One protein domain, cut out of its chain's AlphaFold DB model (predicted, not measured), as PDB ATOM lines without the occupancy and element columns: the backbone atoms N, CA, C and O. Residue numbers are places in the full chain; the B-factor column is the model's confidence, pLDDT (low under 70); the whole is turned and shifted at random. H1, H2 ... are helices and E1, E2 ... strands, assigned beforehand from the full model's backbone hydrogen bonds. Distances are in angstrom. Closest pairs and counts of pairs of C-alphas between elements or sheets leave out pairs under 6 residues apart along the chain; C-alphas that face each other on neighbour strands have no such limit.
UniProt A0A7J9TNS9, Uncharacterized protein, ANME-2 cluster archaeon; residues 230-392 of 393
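What this domain is: This is residues 230 to 392 of the 393 residues of an uncharacterized protein of ANME-2 cluster archaeon (UniProt A0A7J9TNS9). A strongly twisted sheet of seven strands, curled like part of a barrel, wraps round the long helix H1 on one face, while H2 and H4 pack on the other face. The long axis runs from the far end of the hairpin E5 and E6 to the last turns of H2, near the small helix H3. The printed part has 163 residues, with four named helices and seven named strands in the order H1 E1 E2 E3 H2 H3 E4 H4 E5 E6 E7, of mixed class. The sheet is mixed, in the order E1 E2 E3 E4 E5 E6 E7. The whole is compact, with a radius of gyration of the C-alphas of 16.5 A, and elongated, spanning 56 by 33 by 29 A.

How they stand to each other: H1, residues 241 to 259, is on the sheet; its closest C-alphas to E1, residues 262 to 269, are Val 256 and Ile 263, 7.0 A apart. E1 bends by 78 degrees at residue 266. E1, E2, residues 272 to 279, and E3, residues 286 to 292, form a meander, each strand the antiparallel neighbour of the one before; N 264 and O 277 are 2.8 A apart, N 278 and O 287 2.9 A. H2, residues 298 to 315, is over E3 at a height over the sheet of 5.7 A, its closest C-alphas being Glu 290 and Leu 303, 6.6 A apart. H3, residues 324 to 327, only just touches H2, with 3 pairs of C-alphas within 8 A, the closest Leu 314 and Phe 324, 6.7 A. E4, residues 337 to 344, is parallel to E3, with N 340 and O 288 2.8 A apart. H4, residues 348 to 354, touches residues 298 to 300 alone of H2, closest at the C-alphas of Val 300 and Cys 354, 6.5 A. E5, residues 359 to 369, is parallel to E4, with N 362 and O 341 2.9 A apart. E3, H2 H3, E4 and E4, H4, E5 are strand-helix-strand units, parallel neighbour strands with helices between, both crossovers right-handed. E6, residues 376 to 382, and E7, residues 388 to 391, complete a second meander with E5; N 367 and O 378 are 2.8 A apart, as are N 381 and O 390. With H2 and H4 on one face and H1 on the other there are three layers. In H1, H2 and H4 every O i to N i+4 pair is within hydrogen-bond range; H3 is too short for one.

Where its parts are: H1 begins at C-alpha 241 (110.505, 119.026, 129.766) and measures 27.2 A, H2 26.2 A, E4 22.7 A and E5 30.6 A. E7 ends at C-alpha 391 (104.142, 117.605, 108.648).

The domain as a whole: The two C-alphas farthest apart are those of Glu 316 and Asn 373, 56.6 A. The printed part has no cut, and no link is long. Mean pLDDT of the printed part is 72.0, with residues 230 to 244, 313 to 336 and 367 to 378 among those under 70.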
ATOM      1  N   PRO A 230     115.069 115.119 112.547       48.03
ATOM      2  CA  PRO A 230     115.062 115.333 114.014       48.03
ATOM      3  C   PRO A 230     114.285 114.253 114.808       48.03
ATOM      4  O   PRO A 230     114.031 114.363 116.003       48.03
ATOM      5  N   ILE A 231     113.942 113.176 114.114       48.22
ATOM      6  CA  ILE A 231     112.968 112.126 114.339       48.22
ATOM      7  C   ILE A 231     113.620 110.867 114.940       48.22
ATOM      8  O   ILE A 231     112.927 110.050 115.540       48.22
ATOM      9  N   ASN A 232     114.953 110.738 114.876       46.94
ATOM     10  CA  ASN A 232     115.699 109.608 115.460       46.94
ATOM     11  C   ASN A 232     115.970 109.758 116.973       46.94
ATOM     12  O   ASN A 232     116.798 109.037 117.540       46.94
ATOM     13  N   VAL A 233     115.367 110.756 117.631       46.19
ATOM     14  CA  VAL A 233     115.736 111.166 119.003       46.19
ATOM     15  C   VAL A 233     114.559 111.510 119.898       46.19
ATOM     16  O   VAL A 233     114.728 111.560 121.116       46.19
ATOM     17  N   ILE A 234     113.378 111.767 119.343       48.44
ATOM     18  CA  ILE A 234     112.215 112.020 120.182       48.44
ATOM     19  C   ILE A 234     111.848 110.669 120.769       48.44
ATOM     20  O   ILE A 234     111.213 109.865 120.119       48.44
ATOM     21  N   ASP A 235     112.330 110.368 121.963       45.72
ATOM     22  CA  ASP A 235     111.855 109.235 122.730       45.72
ATOM     23  C   ASP A 235     110.680 109.741 123.575       45.72
ATOM     24  O   ASP A 235     110.811 110.689 124.359       45.72
ATOM     25  N   SER A 236     109.514 109.110 123.422       45.19
ATOM     26  CA  SER A 236     108.350 109.341 124.283       45.19
ATOM     27  C   SER A 236     108.666 109.161 125.777       45.19
ATOM     28  O   SER A 236     107.933 109.682 126.618       45.19
ATOM     29  N   ASN A 237     109.772 108.486 126.113       46.16
ATOM     30  CA  ASN A 237     110.262 108.262 127.472       46.16
ATOM     31  C   ASN A 237     111.133 109.394 128.034       46.16
ATOM     32  O   ASN A 237     111.506 109.337 129.209       46.16
ATOM     33  N   ILE A 238     111.456 110.439 127.261       55.72
ATOM     34  CA  ILE A 238     112.135 111.614 127.821       55.72
ATOM     35  C   ILE A 238     111.203 112.207 128.882       55.72
ATOM     36  O   ILE A 238     110.088 112.621 128.589       55.72
ATOM     37  N   LYS A 239     111.608 112.228 130.152       52.31
ATOM     38  CA  LYS A 239     110.796 112.832 131.229       52.31
ATOM     39  C   LYS A 239     111.102 114.319 131.424       52.31
ATOM     40  O   LYS A 239     110.288 115.044 131.980       52.31
ATOM     41  N   ASN A 240     112.251 114.779 130.929       55.97
ATOM     42  CA  ASN A 240     112.714 116.153 131.080       55.97
ATOM     43  C   ASN A 240     112.022 117.090 130.071       55.97
ATOM     44  O   ASN A 240     112.207 116.949 128.861       55.97
ATOM     45  N   SER A 241     111.247 118.052 130.574       63.50
ATOM     46  CA  SER A 241     110.505 119.026 129.766       63.50
ATOM     47  C   SER A 241     111.417 119.909 128.912       63.50
ATOM     48  O   SER A 241     111.164 120.048 127.725       63.50
ATOM     49  N   ARG A 242     112.541 120.404 129.438       63.03
ATOM     50  CA  ARG A 242     113.462 121.262 128.664       63.03
ATOM     51  C   ARG A 242     114.048 120.551 127.445       63.03
ATOM     52  O   ARG A 242     114.230 121.154 126.390       63.03
ATOM     53  N   ILE A 243     114.337 119.255 127.581       61.56
ATOM     54  CA  ILE A 243     114.830 118.436 126.465       61.56
ATOM     55  C   ILE A 243     113.725 118.247 125.420       61.56
ATOM     56  O   ILE A 243     113.997 118.361 124.229       61.56
ATOM     57  N   LYS A 244     112.477 118.011 125.846       68.38
ATOM     58  CA  LYS A 244     111.334 117.912 124.925       68.38
ATOM     59  C   LYS A 244     111.114 119.191 124.131       68.38
ATOM     60  O   LYS A 244     110.929 119.114 122.926       68.38
ATOM     61  N   GLU A 245     111.156 120.337 124.795       70.75
ATOM     62  CA  GLU A 245     110.974 121.651 124.174       70.75
ATOM     63  C   GLU A 245     112.044 121.905 123.114       70.75
ATOM     64  O   GLU A 245     111.723 122.154 121.955       70.75
ATOM     65  N   SER A 246     113.311 121.664 123.468       68.19
ATOM     66  CA  SER A 246     114.427 121.753 122.520       68.19
ATOM     67  C   SER A 246     114.216 120.849 121.298       68.19
ATOM     68  O   SER A 246     114.454 121.271 120.172       68.19
ATOM     69  N   LEU A 247     113.731 119.617 121.489       70.12
ATOM     70  CA  LEU A 247     113.461 118.695 120.379       70.12
ATOM     71  C   LEU A 247     112.297 119.153 119.491       70.12
ATOM     72  O   LEU A 247     112.374 119.005 118.273       70.12
ATOM     73  N   VAL A 248     111.238 119.721 120.072       76.25
ATOM     74  CA  VAL A 248     110.134 120.321 119.307       76.25
ATOM     75  C   VAL A 248     110.646 121.505 118.489       76.25
ATOM     76  O   VAL A 248     110.337 121.594 117.302       76.25
ATOM     77  N   HIS A 249     111.483 122.360 119.083       78.12
ATOM     78  CA  HIS A 249     112.072 123.508 118.395       78.12
ATOM     79  C   HIS A 249     112.889 123.052 117.184       78.12
ATOM     80  O   HIS A 249     112.726 123.579 116.083       78.12
ATOM     81  N   GLU A 250     113.715 122.022 117.351       71.81
ATOM     82  CA  GLU A 250     114.493 121.462 116.250       71.81
ATOM     83  C   GLU A 250     113.633 120.804 115.165       71.81
ATOM     84  O   GLU A 250     113.890 120.986 113.972       71.81
ATOM     85  N   ALA A 251     112.562 120.106 115.551       75.12
ATOM     86  CA  ALA A 251     111.617 119.536 114.598       75.12
ATOM     87  C   ALA A 251     110.929 120.619 113.747       75.12
ATOM     88  O   ALA A 251     110.814 120.466 112.530       75.12
ATOM     89  N   ILE A 252     110.536 121.738 114.362       77.94
ATOM     90  CA  ILE A 252     109.945 122.888 113.666       77.94
ATOM     91  C   ILE A 252     110.959 123.534 112.718       77.94
ATOM     92  O   ILE A 252     110.614 123.816 111.569       77.94
ATOM     93  N   LYS A 253     112.214 123.733 113.147       75.00
ATOM     94  CA  LYS A 253     113.252 124.314 112.279       75.00
ATOM     95  C   LYS A 253     113.473 123.487 111.027       75.00
ATOM     96  O   LYS A 253     113.548 124.044 109.935       75.00
ATOM     97  N   VAL A 254     113.544 122.168 111.177       73.44
ATOM     98  CA  VAL A 254     113.699 121.256 110.044       73.44
ATOM     99  C   VAL A 254     112.481 121.297 109.130       73.44
ATOM    100  O   VAL A 254     112.658 121.427 107.925       73.44
ATOM    101  N   LEU A 255     111.262 121.257 109.679       77.06
ATOM    102  CA  LEU A 255     110.032 121.378 108.892       77.06
ATOM    103  C   LEU A 255     110.016 122.637 108.031       77.06
ATOM    104  O   LEU A 255     109.747 122.591 106.833       77.06
ATOM    105  N   VAL A 256     110.285 123.772 108.667       76.69
ATOM    106  CA  VAL A 256     110.295 125.077 108.021       76.69
ATOM    107  C   VAL A 256     111.400 125.137 106.963       76.69
ATOM    108  O   VAL A 256     111.137 125.567 105.838       76.69
ATOM    109  N   ALA A 257     112.602 124.646 107.278       71.06
ATOM    110  CA  ALA A 257     113.718 124.593 106.337       71.06
ATOM    111  C   ALA A 257     113.422 123.685 105.130       71.06
ATOM    112  O   ALA A 257     113.718 124.071 104.002       71.06
ATOM    113  N   GLU A 258     112.780 122.528 105.330       73.06
ATOM    114  CA  GLU A 258     112.365 121.622 104.247       73.06
ATOM    115  C   GLU A 258     111.362 122.300 103.302       73.06
ATOM    116  O   GLU A 258     111.415 122.127 102.080       73.06
ATOM    117  N   LYS A 259     110.450 123.115 103.845       75.75
ATOM    118  CA  LYS A 259     109.520 123.914 103.034       75.75
ATOM    119  C   LYS A 259     110.182 125.112 102.359       75.75
ATOM    120  O   LYS A 259     109.574 125.694 101.462       75.75
ATOM    121  N   GLY A 260     111.401 125.464 102.760       70.38
ATOM    122  CA  GLY A 260     112.074 126.678 102.326       70.38
ATOM    123  C   GLY A 260     111.380 127.932 102.849       70.38
ATOM    124  O   GLY A 260     111.336 128.927 102.143       70.38
ATOM    125  N   TRP A 261     110.779 127.903 104.038       75.50
ATOM    126  CA  TRP A 261     110.267 129.137 104.639       75.50
ATOM    127  C   TRP A 261     111.395 129.883 105.358       75.50
ATOM    128  O   TRP A 261     112.398 129.295 105.771       75.50
ATOM    129  N   PHE A 262     111.226 131.191 105.526       71.31
ATOM    130  CA  PHE A 262     112.082 131.979 106.404       71.31
ATOM    131  C   PHE A 262     111.837 131.584 107.865       71.31
ATOM    132  O   PHE A 262     110.691 131.356 108.259       71.31
ATOM    133  N   ILE A 263     112.903 131.547 108.668       72.75
ATOM    134  CA  ILE A 263     112.839 131.287 110.108       72.75
ATOM    135  C   ILE A 263     113.884 132.095 110.867       72.75
ATOM    136  O   ILE A 263     115.008 132.280 110.424       72.75
ATOM    137  N   ASN A 264     113.538 132.565 112.049       71.00
ATOM    138  CA  ASN A 264     114.471 133.053 113.049       71.00
ATOM    139  C   ASN A 264     114.036 132.448 114.375       71.00
ATOM    140  O   ASN A 264     112.836 132.341 114.607       71.00
ATOM    141  N   SER A 265     114.975 132.028 115.215       73.25
ATOM    142  CA  SER A 265     114.646 131.362 116.476       73.25
ATOM    143  C   SER A 265     115.332 132.016 117.662       73.25
ATOM    144  O   SER A 265     116.464 132.492 117.517       73.25
ATOM    145  N   GLU A 266     114.699 131.963 118.832       73.62
ATOM    146  CA  GLU A 266     115.249 132.447 120.108       73.62
ATOM    147  C   GLU A 266     115.667 133.924 120.051       73.62
ATOM    148  O   GLU A 266     116.714 134.328 120.591       73.62
ATOM    149  N   LYS A 267     114.899 134.741 119.323       73.12
ATOM    150  CA  LYS A 267     115.264 136.131 119.054       73.12
ATOM    151  C   LYS A 267     114.855 137.000 120.236       73.12
ATOM    152  O   LYS A 267     113.704 136.986 120.651       73.12
ATOM    153  N   LYS A 268     115.803 137.783 120.758       70.56
ATOM    154  CA  LYS A 268     115.522 138.758 121.818       70.56
ATOM    155  C   LYS A 268     114.546 139.822 121.308       70.56
ATOM    156  O   LYS A 268     114.835 140.424 120.275       70.56
ATOM    157  N   VAL A 269     113.461 140.043 122.045       74.50
ATOM    158  CA  VAL A 269     112.391 141.017 121.783       74.50
ATOM    159  C   VAL A 269     112.016 141.649 123.124       74.50
ATOM    160  O   VAL A 269     111.605 140.934 124.034       74.50
ATOM    161  N   GLY A 270     112.216 142.963 123.271       74.69
ATOM    162  CA  GLY A 270     112.103 143.625 124.576       74.69
ATOM    163  C   GLY A 270     112.986 142.943 125.630       74.69
ATOM    164  O   GLY A 270     114.178 142.699 125.390       74.69
ATOM    165  N   ASP A 271     112.377 142.578 126.756       78.50
ATOM    166  CA  ASP A 271     113.017 141.835 127.849       78.50
ATOM    167  C   ASP A 271     112.928 140.306 127.700       78.50
ATOM    168  O   ASP A 271     113.579 139.565 128.441       78.50
ATOM    169  N   GLY A 272     112.178 139.821 126.708       80.94
ATOM    170  CA  GLY A 272     111.969 138.403 126.445       80.94
ATOM    171  C   GLY A 272     112.707 137.871 125.218       80.94
ATOM    172  O   GLY A 272     113.571 138.520 124.609       80.94
ATOM    173  N   ARG A 273     112.368 136.633 124.855       81.06
ATOM    174  CA  ARG A 273     112.834 135.974 123.634       81.06
ATOM    175  C   ARG A 273     111.662 135.231 123.021       81.06
ATOM    176  O   ARG A 273     111.052 134.427 123.706       81.06
ATOM    177  N   VAL A 274     111.390 135.499 121.750       84.62
ATOM    178  CA  VAL A 274     110.397 134.737 120.993       84.62
ATOM    179  C   VAL A 274     111.023 133.448 120.471       84.62
ATOM    180  O   VAL A 274     112.153 133.472 119.956       84.62
ATOM    181  N   ASP A 275     110.276 132.348 120.561       86.06
ATOM    182  CA  ASP A 275     110.734 131.042 120.088       86.06
ATOM    183  C   ASP A 275     110.983 131.047 118.582       86.06
ATOM    184  O   ASP A 275     112.091 130.708 118.158       86.06
ATOM    185  N   PHE A 276     110.003 131.487 117.774       84.06
ATOM    186  CA  PHE A 276     110.172 131.619 116.325       84.06
ATOM    187  C   PHE A 276     109.534 132.856 115.694       84.06
ATOM    188  O   PHE A 276     108.462 133.314 116.066       84.06
ATOM    189  N   ILE A 277     110.178 133.325 114.628       81.06
ATOM    190  CA  ILE A 277     109.638 134.280 113.658       81.06
ATOM    191  C   ILE A 277     109.756 133.613 112.292       81.06
ATOM    192  O   ILE A 277     110.874 133.331 111.856       81.06
ATOM    193  N   ILE A 278     108.641 133.340 111.616       81.12
ATOM    194  CA  ILE A 278     108.641 132.669 110.307       81.12
ATOM    195  C   ILE A 278     107.895 133.476 109.245       81.12
ATOM    196  O   ILE A 278     106.986 134.239 109.556       81.12
ATOM    197  N   LYS A 279     108.256 133.288 107.972       78.06
ATOM    198  CA  LYS A 279     107.548 133.884 106.825       78.06
ATOM    199  C   LYS A 279     107.557 132.898 105.660       78.06
ATOM    200  O   LYS A 279     108.614 132.400 105.274       78.06
ATOM    201  N   LYS A 280     106.368 132.553 105.155       79.00
ATOM    202  CA  LYS A 280     106.198 131.484 104.152       79.00
ATOM    203  C   LYS A 280     106.624 131.934 102.757       79.00
ATOM    204  O   LYS A 280     107.275 131.180 102.041       79.00
ATOM    205  N   SER A 281     106.258 133.160 102.394       74.75
ATOM    206  CA  SER A 281     106.619 133.816 101.142       74.75
ATOM    207  C   SER A 281     106.701 135.329 101.339       74.75
ATOM    208  O   SER A 281     106.316 135.857 102.381       74.75
ATOM    209  N   GLU A 282     107.165 136.039 100.317       69.00
ATOM    210  CA  GLU A 282     107.263 137.504 100.294       69.00
ATOM    211  C   GLU A 282     105.938 138.213 100.619       69.00
ATOM    212  O   GLU A 282     105.939 139.248 101.285       69.00
ATOM    213  N   LYS A 283     104.808 137.652 100.169       74.69
ATOM    214  CA  LYS A 283     103.471 138.260 100.288       74.69
ATOM    215  C   LYS A 283     102.759 137.926 101.600       74.69
ATOM    216  O   LYS A 283     101.705 138.500 101.874       74.69
ATOM    217  N   ASP A 284     103.300 136.987 102.371       78.69
ATOM    218  CA  ASP A 284     102.671 136.496 103.591       78.69
ATOM    219  C   ASP A 284     103.030 137.344 104.813       78.69
ATOM    220  O   ASP A 284     104.101 137.946 104.899       78.69
ATOM    221  N   SER A 285     102.125 137.330 105.785       80.25
ATOM    222  CA  SER A 285     102.331 137.830 107.142       80.25
ATOM    223  C   SER A 285     103.560 137.182 107.793       80.25
ATOM    224  O   SER A 285     103.817 135.986 107.598       80.25
ATOM    225  N   PHE A 286     104.281 137.931 108.631       81.44
ATOM    226  CA  PHE A 286     105.217 137.303 109.564       81.44
ATOM    227  C   PHE A 286     104.424 136.591 110.652       81.44
ATOM    228  O   PHE A 286     103.500 137.159 111.232       81.44
ATOM    229  N   LEU A 287     104.803 135.350 110.939       88.31
ATOM    230  CA  LEU A 287     104.204 134.568 112.006       88.31
ATOM    231  C   LEU A 287     105.151 134.570 113.205       88.31
ATOM    232  O   LEU A 287     106.291 134.110 113.096       88.31
ATOM    233  N   ILE A 288     104.673 135.101 114.324       90.44
ATOM    234  CA  ILE A 288     105.376 135.141 115.606       90.44
ATOM    235  C   ILE A 288     104.872 133.945 116.403       90.44
ATOM    236  O   ILE A 288     103.692 133.893 116.737       90.44
ATOM    237  N   ILE A 289     105.724 132.951 116.630       91.62
ATOM    238  CA  ILE A 289     105.322 131.682 117.239       91.62
ATOM    239  C   ILE A 289     105.952 131.554 118.619       91.62
ATOM    240  O   ILE A 289     107.174 131.621 118.738       91.62
ATOM    241  N   GLU A 290     105.111 131.272 119.610       93.69
ATOM    242  CA  GLU A 290     105.504 130.811 120.942       93.69
ATOM    243  C   GLU A 290     105.107 129.336 121.099       93.69
ATOM    244  O   GLU A 290     103.954 128.957 120.869       93.69
ATOM    245  N   VAL A 291     106.051 128.477 121.468       90.88
ATOM    246  CA  VAL A 291     105.877 127.029 121.569       90.88
ATOM    247  C   VAL A 291     105.705 126.624 123.022       90.88
ATOM    248  O   VAL A 291     106.549 126.878 123.871       90.88
ATOM    249  N   LYS A 292     104.628 125.896 123.321       89.56
ATOM    250  CA  LYS A 292     104.378 125.352 124.660       89.56
ATOM    251  C   LYS A 292     104.201 123.837 124.617       89.56
ATOM    252  O   LYS A 292     103.543 123.267 123.745       89.56
ATOM    253  N   LEU A 293     104.794 123.152 125.593       83.44
ATOM    254  CA  LEU A 293     104.659 121.698 125.753       83.44
ATOM    255  C   LEU A 293     103.316 121.267 126.355       83.44
ATOM    256  O   LEU A 293     102.966 120.093 126.281       83.44
ATOM    257  N   PHE A 294     102.598 122.194 126.981       82.75
ATOM    258  CA  PHE A 294     101.349 121.953 127.697       82.75
ATOM    259  C   PHE A 294     100.409 123.151 127.499       82.75
ATOM    260  O   PHE A 294     100.849 124.208 127.046       82.75
ATOM    261  N   ASP A 295      99.130 122.984 127.847       84.06
ATOM    262  CA  ASP A 295      98.147 124.077 127.896       84.06
ATOM    263  C   ASP A 295      98.640 125.166 128.864       84.06
ATOM    264  O   ASP A 295      98.801 124.903 130.058       84.06
ATOM    265  N   ASN A 296      98.927 126.356 128.334       88.62
ATOM    266  CA  ASN A 296      99.533 127.461 129.066       88.62
ATOM    267  C   ASN A 296      98.868 128.793 128.664       88.62
ATOM    268  O   ASN A 296      99.295 129.403 127.682       88.62
ATOM    269  N   PRO A 297      97.830 129.246 129.393       89.62
ATOM    270  CA  PRO A 297      97.135 130.494 129.079       89.62
ATOM    271  C   PRO A 297      98.037 131.731 129.195       89.62
ATOM    272  O   PRO A 297      97.841 132.676 128.441       89.62
ATOM    273  N   ASP A 298      99.077 131.700 130.032       91.56
ATOM    274  CA  ASP A 298     100.020 132.818 130.202       91.56
ATOM    275  C   ASP A 298     100.843 133.073 128.921       91.56
ATOM    276  O   ASP A 298     101.363 134.164 128.701       91.56
ATOM    277  N   ALA A 299     100.925 132.078 128.025       90.94
ATOM    278  CA  ALA A 299     101.562 132.228 126.715       90.94
ATOM    279  C   ALA A 299     100.854 133.259 125.822       90.94
ATOM    280  O   ALA A 299     101.456 133.759 124.876       90.94
ATOM    281  N   VAL A 300      99.575 133.541 126.095       92.19
ATOM    282  CA  VAL A 300      98.794 134.536 125.361       92.19
ATOM    283  C   VAL A 300      99.327 135.933 125.639       92.19
ATOM    284  O   VAL A 300      99.708 136.618 124.697       92.19
ATOM    285  N   GLU A 301      99.406 136.314 126.914       92.81
ATOM    286  CA  GLU A 301      99.940 137.612 127.345       92.81
ATOM    287  C   GLU A 301     101.402 137.764 126.911       92.81
ATOM    288  O   GLU A 301     101.755 138.743 126.265       92.81
ATOM    289  N   GLN A 302     102.221 136.727 127.122       92.00
ATOM    290  CA  GLN A 302     103.620 136.718 126.691       92.00
ATOM    291  C   GLN A 302     103.781 137.003 125.184       92.00
ATOM    292  O   GLN A 302     104.698 137.715 124.774       92.00
ATOM    293  N   LEU A 303     102.916 136.429 124.341       93.25
ATOM    294  CA  LEU A 303     102.982 136.624 122.896       93.25
ATOM    295  C   LEU A 303     102.437 137.994 122.464       93.25
ATOM    296  O   LEU A 303     102.966 138.568 121.511       93.25
ATOM    297  N   GLU A 304     101.420 138.523 123.150       92.31
ATOM    298  CA  GLU A 304     100.954 139.905 122.958       92.31
ATOM    299  C   GLU A 304     102.073 140.897 123.285       92.31
ATOM    300  O   GLU A 304     102.414 141.706 122.425       92.31
ATOM    301  N   ASP A 305     102.750 140.734 124.425       90.44
ATOM    302  CA  ASP A 305     103.900 141.557 124.814       90.44
ATOM    303  C   ASP A 305     105.011 141.530 123.755       90.44
ATOM    304  O   ASP A 305     105.629 142.553 123.452       90.44
ATOM    305  N   TYR A 306     105.281 140.367 123.154       88.56
ATOM    306  CA  TYR A 306     106.268 140.257 122.077       88.56
ATOM    307  C   TYR A 306     105.830 140.983 120.812       88.56
ATOM    308  O   TYR A 306     106.652 141.658 120.190       88.56
ATOM    309  N   ILE A 307     104.564 140.864 120.421       87.81
ATOM    310  CA  ILE A 307     104.028 141.556 119.246       87.81
ATOM    311  C   ILE A 307     104.032 143.066 119.475       87.81
ATOM    312  O   ILE A 307     104.461 143.803 118.586       87.81
ATOM    313  N   ASP A 308     103.646 143.523 120.660       86.38
ATOM    314  CA  ASP A 308     103.625 144.936 121.026       86.38
ATOM    315  C   ASP A 308     105.040 145.508 121.110       86.38
ATOM    316  O   ASP A 308     105.308 146.584 120.572       86.38
ATOM    317  N   ALA A 309     105.990 144.768 121.688       82.81
ATOM    318  CA  ALA A 309     107.395 145.155 121.717       82.81
ATOM    319  C   ALA A 309     108.017 145.178 120.313       82.81
ATOM    320  O   ALA A 309     108.818 146.066 120.017       82.81
ATOM    321  N   ILE A 310     107.680 144.226 119.434       77.62
ATOM    322  CA  ILE A 310     108.105 144.276 118.029       77.62
ATOM    323  C   ILE A 310     107.526 145.531 117.392       77.62
ATOM    324  O   ILE A 310     108.302 146.330 116.886       77.62
ATOM    325  N   THR A 311     106.212 145.737 117.481       77.81
ATOM    326  CA  THR A 311     105.496 146.838 116.824       77.81
ATOM    327  C   THR A 311     105.997 148.206 117.294       77.81
ATOM    328  O   THR A 311     106.369 149.036 116.470       77.81
ATOM    329  N   SER A 312     106.147 148.406 118.604       74.56
ATOM    330  CA  SER A 312     106.631 149.664 119.193       74.56
ATOM    331  C   SER A 312     108.062 150.013 118.756       74.56
ATOM    332  O   SER A 312     108.366 151.165 118.449       74.56
ATOM    333  N   ASN A 313     108.951 149.015 118.645       64.69
ATOM    334  CA  ASN A 313     110.320 149.224 118.150       64.69
ATOM    335  C   ASN A 313     110.369 149.686 116.678       64.69
ATOM    336  O   ASN A 313     111.374 150.265 116.252       64.69
ATOM    337  N   LEU A 314     109.319 149.420 115.894       60.69
ATOM    338  CA  LEU A 314     109.197 149.876 114.503       60.69
ATOM    339  C   LEU A 314     108.793 151.340 114.421       60.69
ATOM    340  O   LEU A 314     109.309 152.074 113.573       60.69
ATOM    341  N   ASP A 315     107.910 151.763 115.319       55.53
ATOM    342  CA  ASP A 315     107.398 153.127 115.361       55.53
ATOM    343  C   ASP A 315     108.469 154.122 115.834       55.53
ATOM    344  O   ASP A 315     108.579 155.230 115.303       55.53
ATOM    345  N   GLU A 316     109.346 153.708 116.753       53.38
ATOM    346  CA  GLU A 316     110.357 154.585 117.360       53.38
ATOM    347  C   GLU A 316     111.605 154.868 116.496       53.38
ATOM    348  O   GLU A 316     112.531 155.546 116.946       53.38
ATOM    349  N   ASN A 317     111.678 154.403 115.240       47.34
ATOM    350  CA  ASN A 317     112.847 154.606 114.364       47.34
ATOM    351  C   ASN A 317     114.194 154.174 115.015       47.34
ATOM    352  O   ASN A 317     115.247 154.755 114.715       47.34
ATOM    353  N   GLN A 318     114.208 153.168 115.901       46.00
ATOM    354  CA  GLN A 318     115.431 152.730 116.587       46.00
ATOM    355  C   GLN A 318     116.401 152.013 115.631       46.00
ATOM    356  O   GLN A 318     116.471 150.788 115.586       46.00
ATOM    357  N   LYS A 319     117.222 152.794 114.913       41.91
ATOM    358  CA  LYS A 319     118.186 152.375 113.872       41.91
ATOM    359  C   LYS A 319     119.221 151.305 114.255       41.91
ATOM    360  O   LYS A 319     119.967 150.845 113.393       41.91
ATOM    361  N   ASN A 320     119.281 150.916 115.525       36.00
ATOM    362  CA  ASN A 320     120.380 150.145 116.098       36.00
ATOM    363  C   ASN A 320     119.993 148.779 116.669       36.00
ATOM    364  O   ASN A 320     120.871 148.081 117.177       36.00
ATOM    365  N   THR A 321     118.733 148.346 116.584       45.03
ATOM    366  CA  THR A 321     118.413 146.959 116.947       45.03
ATOM    367  C   THR A 321     118.632 146.056 115.734       45.03
ATOM    368  O   THR A 321     118.265 146.389 114.613       45.03
ATOM    369  N   GLU A 322     119.230 144.876 115.916       47.69
ATOM    370  CA  GLU A 322     119.314 143.878 114.835       47.69
ATOM    371  C   GLU A 322     117.930 143.527 114.265       47.69
ATOM    372  O   GLU A 322     117.865 142.987 113.174       47.69
ATOM    373  N   LEU A 323     116.851 143.777 115.020       47.25
ATOM    374  CA  LEU A 323     115.464 143.680 114.574       47.25
ATOM    375  C   LEU A 323     115.127 144.800 113.581       47.25
ATOM    376  O   LEU A 323     114.595 144.498 112.526       47.25
ATOM    377  N   PHE A 324     115.490 146.055 113.855       42.50
ATOM    378  CA  PHE A 324     115.198 147.212 113.000       42.50
ATOM    379  C   PHE A 324     115.492 146.983 111.511       42.50
ATOM    380  O   PHE A 324     114.676 147.324 110.662       42.50
ATOM    381  N   TRP A 325     116.612 146.343 111.172       42.97
ATOM    382  CA  TRP A 325     116.959 146.063 109.774       42.97
ATOM    383  C   TRP A 325     116.051 145.019 109.104       42.97
ATOM    384  O   TRP A 325     115.811 145.132 107.908       42.97
ATOM    385  N   PHE A 326     115.489 144.065 109.858       50.66
ATOM    386  CA  PHE A 326     114.524 143.087 109.329       50.66
ATOM    387  C   PHE A 326     113.163 143.702 109.006       50.66
ATOM    388  O   PHE A 326     112.449 143.175 108.159       50.66
ATOM    389  N   TRP A 327     112.792 144.783 109.689       48.94
ATOM    390  CA  TRP A 327     111.412 145.260 109.701       48.94
ATOM    391  C   TRP A 327     111.229 146.650 109.063       48.94
ATOM    392  O   TRP A 327     110.168 146.980 108.549       48.94
ATOM    393  N   ASN A 328     112.251 147.503 109.034       38.62
ATOM    394  CA  ASN A 328     112.049 148.931 108.775       38.62
ATOM    395  C   ASN A 328     111.791 149.327 107.298       38.62
ATOM    396  O   ASN A 328     111.414 150.467 107.030       38.62
ATOM    397  N   ASN A 329     111.932 148.418 106.329       42.47
ATOM    398  CA  ASN A 329     111.581 148.707 104.926       42.47
ATOM    399  C   ASN A 329     110.106 148.461 104.592       42.47
ATOM    400  O   ASN A 329     109.661 148.722 103.476       42.47
ATOM    401  N   GLU A 330     109.324 148.009 105.565       45.62
ATOM    402  CA  GLU A 330     107.995 147.479 105.320       45.62
ATOM    403  C   GLU A 330     106.909 148.394 105.957       45.62
ATOM    404  O   GLU A 330     105.784 147.973 106.200       45.62
ATOM    405  N   LYS A 331     107.192 149.705 106.136       42.25
ATOM    406  CA  LYS A 331     106.249 150.716 106.696       42.25
ATOM    407  C   LYS A 331     104.865 150.767 106.022       42.25
ATOM    408  O   LYS A 331     103.918 151.217 106.649       42.25
ATOM    409  N   ASN A 332     104.728 150.265 104.788       40.94
ATOM    410  CA  ASN A 332     103.441 150.172 104.078       40.94
ATOM    411  C   ASN A 332     102.912 148.731 103.882       40.94
ATOM    412  O   ASN A 332     101.816 148.567 103.348       40.94
ATOM    413  N   ARG A 333     103.656 147.682 104.276       44.91
ATOM    414  CA  ARG A 333     103.248 146.261 104.140       44.91
ATOM    415  C   ARG A 333     103.246 145.465 105.465       44.91
ATOM    416  O   ARG A 333     102.663 144.386 105.486       44.91
ATOM    417  N   MET A 334     103.742 146.033 106.575       46.69
ATOM    418  CA  MET A 334     103.806 145.424 107.923       46.69
ATOM    419  C   MET A 334     102.483 145.312 108.685       46.69
ATOM    420  O   MET A 334     102.472 144.902 109.842       46.69
ATOM    421  N   ASN A 335     101.342 145.577 108.053       47.31
ATOM    422  CA  ASN A 335     100.027 145.451 108.695       47.31
ATOM    423  C   ASN A 335      99.621 143.999 109.033       47.31
ATOM    424  O   ASN A 335      98.442 143.744 109.275       47.31
ATOM    425  N   LYS A 336     100.543 143.028 109.006       67.19
ATOM    426  CA  LYS A 336     100.233 141.617 109.239       67.19
ATOM    427  C   LYS A 336     101.362 140.887 109.976       67.19
ATOM    428  O   LYS A 336     102.047 140.036 109.414       67.19
ATOM    429  N   LEU A 337     101.551 141.225 111.248       80.62
ATOM    430  CA  LEU A 337     102.066 140.255 112.213       80.62
ATOM    431  C   LEU A 337     100.911 139.335 112.608       80.62
ATOM    432  O   LEU A 337      99.813 139.807 112.897       80.62
ATOM    433  N   GLU A 338     101.150 138.032 112.624       88.94
ATOM    434  CA  GLU A 338     100.199 137.060 113.157       88.94
ATOM    435  C   GLU A 338     100.859 136.301 114.302       88.94
ATOM    436  O   GLU A 338     101.842 135.586 114.107       88.94
ATOM    437  N   GLY A 339     100.313 136.458 115.506       92.06
ATOM    438  CA  GLY A 339     100.737 135.674 116.656       92.06
ATOM    439  C   GLY A 339     100.147 134.272 116.616       92.06
ATOM    440  O   GLY A 339      98.951 134.098 116.373       92.06
ATOM    441  N   ILE A 340     100.984 133.272 116.860       93.69
ATOM    442  CA  ILE A 340     100.614 131.867 116.925       93.69
ATOM    443  C   ILE A 340     101.131 131.271 118.228       93.69
ATOM    444  O   ILE A 340     102.329 131.270 118.493       93.69
ATOM    445  N   ILE A 341     100.238 130.660 118.995       92.62
ATOM    446  CA  ILE A 341     100.631 129.794 120.106       92.62
ATOM    447  C   ILE A 341     100.598 128.356 119.608       92.62
ATOM    448  O   ILE A 341      99.564 127.878 119.138       92.62
ATOM    449  N   LEU A 342     101.734 127.667 119.683       91.56
ATOM    450  CA  LEU A 342     101.896 126.296 119.216       91.56
ATOM    451  C   LEU A 342     101.975 125.330 120.407       91.56
ATOM    452  O   LEU A 342     103.007 125.226 121.066       91.56
ATOM    453  N   CYS A 343     100.897 124.587 120.668       88.12
ATOM    454  CA  CYS A 343     100.777 123.709 121.841       88.12
ATOM    455  C   CYS A 343     100.805 122.213 121.499       88.12
ATOM    456  O   CYS A 343     100.298 121.789 120.457       88.12
ATOM    457  N   ALA A 344     101.322 121.386 122.413       76.19
ATOM    458  CA  ALA A 344     101.095 119.944 122.345       76.19
ATOM    459  C   ALA A 344      99.634 119.649 122.723       76.19
ATOM    460  O   ALA A 344      99.247 119.869 123.870       76.19
ATOM    461  N   TYR A 345      98.849 119.116 121.779       72.44
ATOM    462  CA  TYR A 345      97.396 118.872 121.902       72.44
ATOM    463  C   TYR A 345      96.520 120.140 122.031       72.44
ATOM    464  O   TYR A 345      97.040 121.214 122.315       72.44
ATOM    465  N   PRO A 346      95.192 120.051 121.785       65.69
ATOM    466  CA  PRO A 346      94.294 121.210 121.817       65.69
ATOM    467  C   PRO A 346      94.201 121.812 123.232       65.69
ATOM    468  O   PRO A 346      93.660 121.156 124.128       65.69
ATOM    469  N   PRO A 347      94.702 123.040 123.462       74.94
ATOM    470  CA  PRO A 347      94.802 123.598 124.805       74.94
ATOM    471  C   PRO A 347      93.483 124.275 125.217       74.94
ATOM    472  O   PRO A 347      93.156 125.364 124.760       74.94
ATOM    473  N   THR A 348      92.681 123.641 126.075       82.88
ATOM    474  CA  THR A 348      91.348 124.157 126.450       82.88
ATOM    475  C   THR A 348      91.354 125.519 127.149       82.88
ATOM    476  O   THR A 348      90.429 126.303 126.927       82.88
ATOM    477  N   LYS A 349      92.343 125.810 128.004       86.81
ATOM    478  CA  LYS A 349      92.435 127.081 128.739       86.81
ATOM    479  C   LYS A 349      93.034 128.172 127.860       86.81
ATOM    480  O   LYS A 349      92.439 129.235 127.750       86.81
ATOM    481  N   THR A 350      94.123 127.871 127.158       86.88
ATOM    482  CA  THR A 350      94.747 128.796 126.198       86.88
ATOM    483  C   THR A 350      93.770 129.186 125.083       86.88
ATOM    484  O   THR A 350      93.692 130.355 124.724       86.88
ATOM    485  N   ILE A 351      92.946 128.246 124.587       86.12
ATOM    486  CA  ILE A 351      91.865 128.551 123.629       86.12
ATOM    487  C   ILE A 351      90.888 129.570 124.199       86.12
ATOM    488  O   ILE A 351      90.485 130.475 123.477       86.12
ATOM    489  N   LYS A 352      90.480 129.429 125.466       88.12
ATOM    490  CA  LYS A 352      89.576 130.402 126.093       88.12
ATOM    491  C   LYS A 352      90.227 131.777 126.176       88.12
ATOM    492  O   LYS A 352      89.558 132.746 125.850       88.12
ATOM    493  N   GLU A 353      91.501 131.830 126.545       90.19
ATOM    494  CA  GLU A 353      92.249 133.077 126.701       90.19
ATOM    495  C   GLU A 353      92.529 133.776 125.356       90.19
ATOM    496  O   GLU A 353      92.463 134.995 125.261       90.19
ATOM    497  N   CYS A 354      92.734 133.021 124.270       87.25
ATOM    498  CA  CYS A 354      92.862 133.579 122.917       87.25
ATOM    499  C   CYS A 354      91.539 134.088 122.315       87.25
ATOM    500  O   CYS A 354      91.561 134.746 121.272       87.25
ATOM    501  N   ARG A 355      90.367 133.772 122.892       85.19
ATOM    502  CA  ARG A 355      89.079 134.189 122.306       85.19
ATOM    503  C   ARG A 355      88.957 135.708 122.304       85.19
ATOM    504  O   ARG A 355      89.050 136.348 123.341       85.19
ATOM    505  N   GLY A 356      88.672 136.267 121.129       80.25
ATOM    506  CA  GLY A 356      88.542 137.715 120.942       80.25
ATOM    507  C   GLY A 356      89.875 138.446 120.747       80.25
ATOM    508  O   GLY A 356      89.854 139.639 120.456       80.25
ATOM    509  N   LYS A 357      91.012 137.743 120.834       85.38
ATOM    510  CA  LYS A 357      92.346 138.277 120.533       85.38
ATOM    511  C   LYS A 357      92.720 138.005 119.072       85.38
ATOM    512  O   LYS A 357      92.179 137.102 118.433       85.38
ATOM    513  N   LYS A 358      93.668 138.772 118.523       85.19
ATOM    514  CA  LYS A 358      94.188 138.591 117.149       85.19
ATOM    515  C   LYS A 358      95.301 137.532 117.086       85.19
ATOM    516  O   LYS A 358      96.301 137.713 116.395       85.19
ATOM    517  N   LEU A 359      95.124 136.435 117.815       89.62
ATOM    518  CA  LEU A 359      96.081 135.336 117.912       89.62
ATOM    519  C   LEU A 359      95.462 134.047 117.378       89.62
ATOM    520  O   LEU A 359      94.256 133.824 117.489       89.62
ATOM    521  N   LYS A 360      96.301 133.185 116.809       90.94
ATOM    522  CA  LYS A 360      95.928 131.849 116.343       90.94
ATOM    523  C   LYS A 360      96.506 130.792 117.269       90.94
ATOM    524  O   LYS A 360      97.549 130.987 117.890       90.94
ATOM    525  N   ILE A 361      95.845 129.643 117.320       89.69
ATOM    526  CA  ILE A 361      96.344 128.483 118.053       89.69
ATOM    527  C   ILE A 361      96.615 127.384 117.057       89.69
ATOM    528  O   ILE A 361      95.712 126.905 116.376       89.69
ATOM    529  N   TRP A 362      97.869 126.960 117.016       92.00
ATOM    530  CA  TRP A 362      98.261 125.755 116.319       92.00
ATOM    531  C   TRP A 362      98.521 124.648 117.329       92.00
ATOM    532  O   TRP A 362      98.928 124.870 118.468       92.00
ATOM    533  N   THR A 363      98.283 123.418 116.901       87.81
ATOM    534  CA  THR A 363      98.564 122.239 117.715       87.81
ATOM    535  C   THR A 363      99.607 121.393 117.032       87.81
ATOM    536  O   THR A 363      99.599 121.259 115.810       87.81
ATOM    537  N   TYR A 364     100.490 120.782 117.810       84.69
ATOM    538  CA  TYR A 364     101.346 119.727 117.310       84.69
ATOM    539  C   TYR A 364     101.125 118.419 118.049       84.69
ATOM    540  O   TYR A 364     100.764 118.367 119.226       84.69
ATOM    541  N   LYS A 365     101.361 117.336 117.320       78.12
ATOM    542  CA  LYS A 365     101.474 115.995 117.877       78.12
ATOM    543  C   LYS A 365     102.649 115.289 117.245       78.12
ATOM    544  O   LYS A 365     102.928 115.481 116.057       78.12
ATOM    545  N   PHE A 366     103.288 114.428 118.024       72.12
ATOM    546  CA  PHE A 366     104.231 113.498 117.444       72.12
ATOM    547  C   PHE A 366     103.480 112.407 116.673       72.12
ATOM    548  O   PHE A 366     102.460 111.889 117.132       72.12
ATOM    549  N   SER A 367     103.963 112.075 115.484       64.38
ATOM    550  CA  SER A 367     103.432 111.018 114.627       64.38
ATOM    551  C   SER A 367     104.464 109.910 114.488       64.38
ATOM    552  O   SER A 367     105.637 110.202 114.283       64.38
ATOM    553  N   LYS A 368     104.045 108.643 114.539       60.25
ATOM    554  CA  LYS A 368     104.919 107.547 114.109       60.25
ATOM    555  C   LYS A 368     105.045 107.589 112.587       60.25
ATOM    556  O   LYS A 368     104.035 107.578 111.888       60.25
ATOM    557  N   VAL A 369     106.272 107.653 112.104       55.62
ATOM    558  CA  VAL A 369     106.656 107.546 110.699       55.62
ATOM    559  C   VAL A 369     107.385 106.197 110.560       55.62
ATOM    560  O   VAL A 369     108.058 105.776 111.494       55.62
ATOM    561  N   GLY A 370     107.211 105.463 109.459       53.81
ATOM    562  CA  GLY A 370     107.923 104.191 109.218       53.81
ATOM    563  C   GLY A 370     107.137 102.890 109.464       53.81
ATOM    564  O   GLY A 370     106.012 102.885 109.970       53.81
ATOM    565  N   LYS A 371     107.728 101.762 109.031       50.41
ATOM    566  CA  LYS A 371     107.216 100.391 109.249       50.41
ATOM    567  C   LYS A 371     107.582  99.916 110.662       50.41
ATOM    568  O   LYS A 371     108.518 100.431 111.258       50.41
ATOM    569  N   SER A 372     106.868  98.914 111.178       46.53
ATOM    570  CA  SER A 372     106.814  98.459 112.586       46.53
ATOM    571  C   SER A 372     108.133  98.281 113.364       46.53
ATOM    572  O   SER A 372     108.075  98.201 114.588       46.53
ATOM    573  N   ASN A 373     109.297  98.264 112.707       43.41
ATOM    574  CA  ASN A 373     110.609  98.089 113.341       43.41
ATOM    575  C   ASN A 373     111.483  99.364 113.345       43.41
ATOM    576  O   ASN A 373     112.515  99.383 114.005       43.41
ATOM    577  N   GLU A 374     111.055 100.438 112.676       44.78
ATOM    578  CA  GLU A 374     111.688 101.763 112.684       44.78
ATOM    579  C   GLU A 374     110.665 102.769 113.224       44.78
ATOM    580  O   GLU A 374     109.939 103.415 112.473       44.78
ATOM    581  N   CYS A 375     110.521 102.853 114.549       43.19
ATOM    582  CA  CYS A 375     109.654 103.862 115.161       43.19
ATOM    583  C   CYS A 375     110.319 105.241 115.059       43.19
ATOM    584  O   CYS A 375     111.007 105.677 115.977       43.19
ATOM    585  N   LEU A 376     110.100 105.924 113.940       53.19
ATOM    586  CA  LEU A 376     110.512 107.303 113.718       53.19
ATOM    587  C   LEU A 376     109.438 108.244 114.295       53.19
ATOM    588  O   LEU A 376     108.256 108.081 113.998       53.19
ATOM    589  N   LEU A 377     109.803 109.216 115.140       50.84
ATOM    590  CA  LEU A 377     108.854 110.186 115.714       50.84
ATOM    591  C   LEU A 377     108.884 111.517 114.949       50.84
ATOM    592  O   LEU A 377     109.750 112.353 115.164       50.84
ATOM    593  N   GLY A 378     107.947 111.686 114.017       62.31
ATOM    594  CA  GLY A 378     107.701 112.923 113.273       62.31
ATOM    595  C   GLY A 378     106.821 113.911 114.036       62.31
ATOM    596  O   GLY A 378     106.305 113.584 115.100       62.31
ATOM    597  N   ILE A 379     106.611 115.108 113.490       73.81
ATOM    598  CA  ILE A 379     105.697 116.119 114.042       73.81
ATOM    599  C   ILE A 379     104.677 116.527 112.975       73.81
ATOM    600  O   ILE A 379     105.008 116.732 111.807       73.81
ATOM    601  N   THR A 380     103.410 116.617 113.375       80.69
ATOM    602  CA  THR A 380     102.328 117.185 112.561       80.69
ATOM    603  C   THR A 380     101.793 118.416 113.269       80.69
ATOM    604  O   THR A 380     101.361 118.294 114.413       80.69
ATOM    605  N   ILE A 381     101.795 119.557 112.583       85.06
ATOM    606  CA  ILE A 381     101.249 120.839 113.033       85.06
ATOM    607  C   ILE A 381      99.907 121.071 112.342       85.06
ATOM    608  O   ILE A 381      99.794 120.904 111.124       85.06
ATOM    609  N   ARG A 382      98.894 121.455 113.115       87.69
ATOM    610  CA  ARG A 382      97.539 121.750 112.644       87.69
ATOM    611  C   ARG A 382      97.087 123.130 113.085       87.69
ATOM    612  O   ARG A 382      97.495 123.578 114.153       87.69
ATOM    613  N   ASP A 383      96.247 123.758 112.272       87.06
ATOM    614  CA  ASP A 383      95.593 125.021 112.599       87.06
ATOM    615  C   ASP A 383      94.458 124.829 113.622       87.06
ATOM    616  O   ASP A 383      94.168 123.710 114.063       87.06
ATOM    617  N   GLU A 384      93.807 125.928 113.990       81.06
ATOM    618  CA  GLU A 384      92.685 125.962 114.928       81.06
ATOM    619  C   GLU A 384      91.458 125.162 114.455       81.06
ATOM    620  O   GLU A 384      90.651 124.723 115.273       81.06
ATOM    621  N   ASN A 385      91.339 124.922 113.145       83.94
ATOM    622  CA  ASN A 385      90.268 124.140 112.527       83.94
ATOM    623  C   ASN A 385      90.648 122.656 112.378       83.94
ATOM    624  O   ASN A 385      89.871 121.852 111.862       83.94
ATOM    625  N   GLY A 386      91.848 122.273 112.822       82.50
ATOM    626  CA  GLY A 386      92.371 120.920 112.705       82.50
ATOM    627  C   GLY A 386      92.933 120.582 111.323       82.50
ATOM    628  O   GLY A 386      93.301 119.420 111.108       82.50
ATOM    629  N   ASN A 387      93.049 121.546 110.406       88.19
ATOM    630  CA  ASN A 387      93.685 121.342 109.108       88.19
ATOM    631  C   ASN A 387      95.196 121.230 109.278       88.19
ATOM    632  O   ASN A 387      95.800 121.907 110.105       88.19
ATOM    633  N   GLU A 388      95.831 120.371 108.489       88.25
ATOM    634  CA  GLU A 388      97.284 120.228 108.523       88.25
ATOM    635  C   GLU A 388      97.986 121.445 107.913       88.25
ATOM    636  O   GLU A 388      97.728 121.815 106.771       88.25
ATOM    637  N   VAL A 389      98.908 122.034 108.677       85.25
ATOM    638  CA  VAL A 389      99.727 123.181 108.261       85.25
ATOM    639  C   VAL A 389     101.116 122.718 107.827       85.25
ATOM    640  O   VAL A 389     101.621 123.131 106.784       85.25
ATOM    641  N   LEU A 390     101.742 121.852 108.631       81.38
ATOM    642  CA  LEU A 390     103.064 121.276 108.382       81.38
ATOM    643  C   LEU A 390     103.110 119.833 108.888       81.38
ATOM    644  O   LEU A 390     102.528 119.507 109.920       81.38
ATOM    645  N   ARG A 391     103.859 118.970 108.203       78.12
ATOM    646  CA  ARG A 391     104.142 117.605 108.648       78.12
ATOM    647  C   ARG A 391     105.519 117.176 108.166       78.12
ATOM    648  O   ARG A 391     105.899 117.501 107.041       78.12
ATOM    649  N   THR A 392     106.236 116.441 109.013       65.75
ATOM    650  CA  THR A 392     107.515 115.821 108.651       65.75
ATOM    651  C   THR A 392     107.243 114.612 107.772       65.75
ATOM    652  O   THR A 392     106.408 113.783 108.149       65.75
TER     653      THR A 392